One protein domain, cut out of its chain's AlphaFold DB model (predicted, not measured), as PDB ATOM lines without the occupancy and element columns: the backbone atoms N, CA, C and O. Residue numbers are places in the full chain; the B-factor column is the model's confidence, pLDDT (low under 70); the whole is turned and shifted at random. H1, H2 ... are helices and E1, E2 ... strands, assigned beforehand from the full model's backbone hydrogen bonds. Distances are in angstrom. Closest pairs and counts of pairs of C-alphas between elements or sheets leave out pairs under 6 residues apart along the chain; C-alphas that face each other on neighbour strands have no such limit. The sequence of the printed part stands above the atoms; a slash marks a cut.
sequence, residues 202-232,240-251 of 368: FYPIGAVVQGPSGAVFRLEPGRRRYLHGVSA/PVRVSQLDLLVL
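AT A GLANCE: This is residues 202 to 232 and 240 to 251 of the 368 residues of a protein of Paenibacillus sp. OT2-17 (UniProt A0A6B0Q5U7). With little regular structure, this is a small sheet of three strands, grazed by one short helix, H1, while residues 241 to 242 pair parallel with residues 209 to 210 of E1. The sheet, E1 - E2 - E3, is a meander, each strand the antiparallel neighbour of the one before. The printed part has 43 residues, 17 in named elements, E1, E2, E3, then H1; the class is mixed. It is compact, radius of gyration of the C-alphas 9.4 A, spanning 26 by 19 by 13 A.

IN THESE COORDINATES: E1, residues 208 to 210, begins at C-alpha (-16.082, -8.062, 45.129) and measures 7.1 A. E2, residues 216 to 220, measures 13.1 A; E3, residues 223 to 226, 10.2 A. H1, residues 245 to 249, measures 6.1 A and ends at C-alpha (-26.849, -2.471, 54.969).

HOW THE PARTS SIT: Hairpin E1 and E2 has N 209 and O 217 at 2.8 A, directions 136 degrees apart. Hairpin E2 and E3 has N 218 and O 225 at 2.8 A, directions 148 degrees apart. H1 is on the sheet but only grazes it; the closest C-alphas of E3 and H1, Arg 224 and Leu 248, are 7.6 A apart. In H1 every O i to N i+4 pair is within hydrogen-bond range.

THE WHOLE: The farthest C-alphas, Phe 202 and Ser 231, are 26.4 A apart. Residues 233 to 239 are not printed; C-alphas 232 and 240 are 12.9 A apart. Residues 229 to 232 have pLDDT under 70.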
ATOM      1  N   PHE A 202     -16.103  -9.810  59.402       94.25
ATOM      2  CA  PHE A 202     -15.384 -11.061  59.167       94.25
ATOM      3  C   PHE A 202     -15.188 -11.371  57.676       94.25
ATOM      4  O   PHE A 202     -14.692 -12.438  57.332       94.25
ATOM      5  N   TYR A 203     -15.544 -10.462  56.765       94.44
ATOM      6  CA  TYR A 203     -15.365 -10.673  55.325       94.44
ATOM      7  C   TYR A 203     -14.005 -10.144  54.849       94.44
ATOM      8  O   TYR A 203     -13.441  -9.241  55.484       94.44
ATOM      9  N   PRO A 204     -13.438 -10.681  53.752       92.06
ATOM     10  CA  PRO A 204     -12.156 -10.222  53.245       92.06
ATOM     11  C   PRO A 204     -12.260  -8.777  52.755       92.06
ATOM     12  O   PRO A 204     -13.161  -8.407  52.000       92.06
ATOM     13  N   ILE A 205     -11.289  -7.952  53.144       89.31
ATOM     14  CA  ILE A 205     -11.173  -6.589  52.614       89.31
ATOM     15  C   ILE A 205     -10.858  -6.681  51.121       89.31
ATOM     16  O   ILE A 205     -10.048  -7.510  50.735       89.31
ATOM     17  N   GLY A 206     -11.484  -5.838  50.301       86.44
ATOM     18  CA  GLY A 206     -11.315  -5.743  48.847       86.44
ATOM     19  C   GLY A 206     -12.046  -6.814  48.028       86.44
ATOM     20  O   GLY A 206     -12.021  -6.731  46.798       86.44
ATOM     21  N   ALA A 207     -12.754  -7.743  48.681       89.38
ATOM     22  CA  ALA A 207     -13.634  -8.691  48.008       89.38
ATOM     23  C   ALA A 207     -14.692  -7.970  47.163       89.38
ATOM     24  O   ALA A 207     -15.211  -6.914  47.546       89.38
ATOM     25  N   VAL A 208     -15.010  -8.544  46.004       90.81
ATOM     26  CA  VAL A 208     -16.082  -8.062  45.129       90.81
ATOM     27  C   VAL A 208     -17.337  -8.866  45.437       90.81
ATOM     28  O   VAL A 208     -17.334 -10.091  45.334       90.81
ATOM     29  N   VAL A 209     -18.409  -8.178  45.817       92.75
ATOM     30  CA  VAL A 209     -19.662  -8.792  46.258       92.75
ATOM     31  C   VAL A 209     -20.857  -8.290  45.465       92.75
ATOM     32  O   VAL A 209     -20.867  -7.152  44.998       92.75
ATOM     33  N   GLN A 210     -21.880  -9.126  45.331       92.81
ATOM     34  CA  GLN A 210     -23.144  -8.800  44.682       92.81
ATOM     35  C   GLN A 210     -24.291  -8.924  45.686       92.81
ATOM     36  O   GLN A 210     -24.456  -9.961  46.326       92.81
ATOM     37  N   GLY A 211     -25.082  -7.859  45.805       90.75
ATOM     38  CA  GLY A 211     -26.321  -7.872  46.583       90.75
ATOM     39  C   GLY A 211     -27.511  -8.435  45.798       90.75
ATOM     40  O   GLY A 211     -27.410  -8.631  44.585       90.75
ATOM     41  N   PRO A 212     -28.673  -8.617  46.449       88.50
ATOM     42  CA  PRO A 212     -29.861  -9.199  45.816       88.50
ATOM     43  C   PRO A 212     -30.386  -8.386  44.623       88.50
ATOM     44  O   PRO A 212     -30.835  -8.957  43.638       88.50
ATOM     45  N   SER A 213     -30.212  -7.058  44.628       88.75
ATOM     46  CA  SER A 213     -30.597  -6.197  43.497       88.75
ATOM     47  C   SER A 213     -29.695  -6.338  42.258       88.75
ATOM     48  O   SER A 213     -29.830  -5.563  41.314       88.75
ATOM     49  N   GLY A 214     -28.696  -7.223  42.290       88.19
ATOM     50  CA  GLY A 214     -27.671  -7.366  41.254       88.19
ATOM     51  C   GLY A 214     -26.547  -6.325  41.323       88.19
ATOM     52  O   GLY A 214     -25.550  -6.464  40.612       88.19
ATOM     53  N   ALA A 215     -26.667  -5.320  42.197       89.69
ATOM     54  CA  ALA A 215     -25.653  -4.292  42.413       89.69
ATOM     55  C   ALA A 215     -24.348  -4.895  42.948       89.69
ATOM     56  O   ALA A 215     -24.367  -5.707  43.876       89.69
ATOM     57  N   VAL A 216     -23.222  -4.455  42.382       91.94
ATOM     58  CA  VAL A 216     -21.887  -4.959  42.715       91.94
ATOM     59  C   VAL A 216     -21.115  -3.924  43.526       91.94
ATOM     60  O   VAL A 216     -21.089  -2.735  43.199       91.94
ATOM     61  N   PHE A 217     -20.465  -4.386  44.589       92.06
ATOM     62  CA  PHE A 217     -19.692  -3.562  45.503       92.06
ATOM     63  C   PHE A 217     -18.307  -4.162  45.736       92.06
ATOM     64  O   PHE A 217     -18.139  -5.376  45.742       92.06
ATOM     65  N   ARG A 218     -17.316  -3.309  45.991       91.38
ATOM     66  CA  ARG A 218     -16.045  -3.707  46.602       91.38
ATOM     67  C   ARG A 218     -16.109  -3.440  48.102       91.38
ATOM     68  O   ARG A 218     -16.482  -2.335  48.506       91.38
ATOM     69  N   LEU A 219     -15.739  -4.430  48.910       90.62
ATOM     70  CA  LEU A 219     -15.624  -4.279  50.357       90.62
ATOM     71  C   LEU A 219     -14.371  -3.471  50.701       90.62
ATOM     72  O   LEU A 219     -13.279  -3.750  50.215       90.62
ATOM     73  N   GLU A 220     -14.516  -2.465  51.547       89.06
ATOM     74  CA  GLU A 220     -13.417  -1.678  52.106       89.06
ATOM     75  C   GLU A 220     -13.476  -1.777  53.636       89.06
ATOM     76  O   GLU A 220     -14.502  -2.198  54.174       89.06
ATOM     77  N   PRO A 221     -12.414  -1.413  54.377       86.62
ATOM     78  CA  PRO A 221     -12.444  -1.478  55.835       86.62
ATOM     79  C   PRO A 221     -13.649  -0.720  56.421       86.62
ATOM     80  O   PRO A 221     -13.713   0.509  56.375       86.62
ATOM     81  N   GLY A 222     -14.624  -1.478  56.936       86.69
ATOM     82  CA  GLY A 222     -15.865  -0.974  57.527       86.69
ATOM     83  C   GLY A 222     -16.821  -0.264  56.563       86.69
ATOM     84  O   GLY A 222     -17.676   0.483  57.031       86.69
ATOM     85  N   ARG A 223     -16.666  -0.410  55.238       91.38
ATOM     86  CA  ARG A 223     -17.477   0.292  54.223       91.38
ATOM     87  C   ARG A 223     -17.633  -0.534  52.950       91.38
ATOM     88  O   ARG A 223     -16.931  -1.516  52.736       91.38
ATOM     89  N   ARG A 224     -18.513  -0.095  52.052       92.69
ATOM     90  CA  ARG A 224     -18.628  -0.643  50.693       92.69
ATOM     91  C   ARG A 224     -18.548   0.457  49.646       92.69
ATOM     92  O   ARG A 224     -19.099   1.541  49.831       92.69
ATOM     93  N   ARG A 225     -17.906   0.172  48.517       92.19
ATOM     94  CA  ARG A 225     -17.862   1.063  47.352       92.19
ATOM     95  C   ARG A 225     -18.627   0.436  46.199       92.19
ATOM     96  O   ARG A 225     -18.341  -0.690  45.817       92.19
ATOM     97  N   TYR A 226     -19.576   1.172  45.634       90.50
ATOM     98  CA  TYR A 226     -20.320   0.722  44.459       90.50
ATOM     99  C   TYR A 226     -19.435   0.707  43.204       90.50
ATOM    100  O   TYR A 226     -18.688   1.660  42.962       90.50
ATOM    101  N   LEU A 227     -19.534  -0.354  42.399       87.19
ATOM    102  CA  LEU A 227     -18.814  -0.502  41.134       87.19
ATOM    103  C   LEU A 227     -19.777  -0.286  39.956       87.19
ATOM    104  O   LEU A 227     -20.810  -0.944  39.857       87.19
ATOM    105  N   HIS A 228     -19.449   0.656  39.064       75.94
ATOM    106  CA  HIS A 228     -20.250   0.933  37.866       75.94
ATOM    107  C   HIS A 228     -19.789   0.009  36.731       75.94
ATOM    108  O   HIS A 228     -18.738   0.245  36.144       75.94
ATOM    109  N   GLY A 229     -20.573  -1.033  36.433       60.16
ATOM    110  CA  GLY A 229     -20.230  -2.054  35.437       60.16
ATOM    111  C   GLY A 229     -19.152  -3.030  35.931       60.16
ATOM    112  O   GLY A 229     -18.236  -2.660  36.658       60.16
ATOM    113  N   VAL A 230     -19.232  -4.300  35.521       50.06
ATOM    114  CA  VAL A 230     -18.248  -5.352  35.878       50.06
ATOM    115  C   VAL A 230     -16.961  -5.231  35.035       50.06
ATOM    116  O   VAL A 230     -16.211  -6.178  34.854       50.06
ATOM    117  N   SER A 231     -16.671  -4.041  34.506       46.78
ATOM    118  CA  SER A 231     -15.435  -3.760  33.777       46.78
ATOM    119  C   SER A 231     -14.788  -2.516  34.373       46.78
ATOM    120  O   SER A 231     -14.977  -1.398  33.905       46.78
ATOM    121  N   ALA A 232     -14.066  -2.705  35.475       34.69
ATOM    122  CA  ALA A 232     -13.265  -1.653  36.082       34.69
ATOM    123  C   ALA A 232     -11.785  -2.014  35.931       34.69
ATOM    124  O   ALA A 232     -11.252  -2.800  36.704       34.69
ATOM    125  N   PRO A 240     -18.380 -11.763  41.235       88.62
ATOM    126  CA  PRO A 240     -18.751 -11.307  42.563       88.62
ATOM    127  C   PRO A 240     -19.314 -12.445  43.421       88.62
ATOM    128  O   PRO A 240     -20.076 -13.282  42.937       88.62
ATOM    129  N   VAL A 241     -18.987 -12.430  44.712       91.62
ATOM    130  CA  VAL A 241     -19.572 -13.331  45.716       91.62
ATOM    131  C   VAL A 241     -20.924 -12.781  46.163       91.62
ATOM    132  O   VAL A 241     -21.059 -11.587  46.432       91.62
ATOM    133  N   ARG A 242     -21.951 -13.628  46.235       92.56
ATOM    134  CA  ARG A 242     -23.271 -13.200  46.719       92.56
ATOM    135  C   ARG A 242     -23.245 -12.979  48.228       92.56
ATOM    136  O   ARG A 242     -22.704 -13.798  48.959       92.56
ATOM    137  N   VAL A 243     -23.852 -11.884  48.673       93.75
ATOM    138  CA  VAL A 243     -24.023 -11.544  50.094       93.75
ATOM    139  C   VAL A 243     -25.435 -11.018  50.339       93.75
ATOM    140  O   VAL A 243     -26.100 -10.549  49.408       93.75
ATOM    141  N   SER A 244     -25.908 -11.084  51.584       92.00
ATOM    142  CA  SER A 244     -27.273 -10.665  51.900       92.00
ATOM    143  C   SER A 244     -27.441  -9.145  51.844       92.00
ATOM    144  O   SER A 244     -26.487  -8.366  51.927       92.00
ATOM    145  N   GLN A 245     -28.695  -8.693  51.753       92.06
ATOM    146  CA  GLN A 245     -28.998  -7.272  51.925       92.06
ATOM    147  C   GLN A 245     -28.597  -6.771  53.320       92.06
ATOM    148  O   GLN A 245     -28.165  -5.626  53.432       92.06
ATOM    149  N   LEU A 246     -28.706  -7.607  54.359       92.88
ATOM    150  CA  LEU A 246     -28.336  -7.244  55.729       92.88
ATOM    151  C   LEU A 246     -26.830  -6.982  55.841       92.88
ATOM    152  O   LEU A 246     -26.446  -5.911  56.309       92.88
ATOM    153  N   ASP A 247     -25.998  -7.865  55.282       92.44
ATOM    154  CA  ASP A 247     -24.532  -7.705  55.262       92.44
ATOM    155  C   ASP A 247     -24.104  -6.418  54.549       92.44
ATOM    156  O   ASP A 247     -23.112  -5.775  54.894       92.44
ATOM    157  N   LEU A 248     -24.866  -6.012  53.535       91.62
ATOM    158  CA  LEU A 248     -24.625  -4.774  52.812       91.62
ATOM    159  C   LEU A 248     -25.128  -3.536  53.562       91.62
ATOM    160  O   LEU A 248     -24.493  -2.486  53.483       91.62
ATOM    161  N   LEU A 249     -26.265  -3.611  54.254       90.50
ATOM    162  CA  LEU A 249     -26.849  -2.471  54.969       90.50
ATOM    163  C   LEU A 249     -26.003  -2.038  56.167       90.50
ATOM    164  O   LEU A 249     -25.903  -0.837  56.417       90.50
ATOM    165  N   VAL A 250     -25.342  -2.980  56.844       90.62
ATOM    166  CA  VAL A 250     -24.414  -2.675  57.946       90.62
ATOM    167  C   VAL A 250     -23.129  -1.981  57.480       90.62
ATOM    168  O   VAL A 250     -22.422  -1.391  58.293       90.62
ATOM    169  N   LEU A 251     -22.834  -2.002  56.173       90.25
ATOM    170  CA  LEU A 251     -21.689  -1.321  55.572       90.25
ATOM    171  C   LEU A 251     -22.109   0.014  54.927       90.25
ATOM    172  O   LEU A 251     -22.785   0.021  53.885       90.25
TER     173      LEU A 251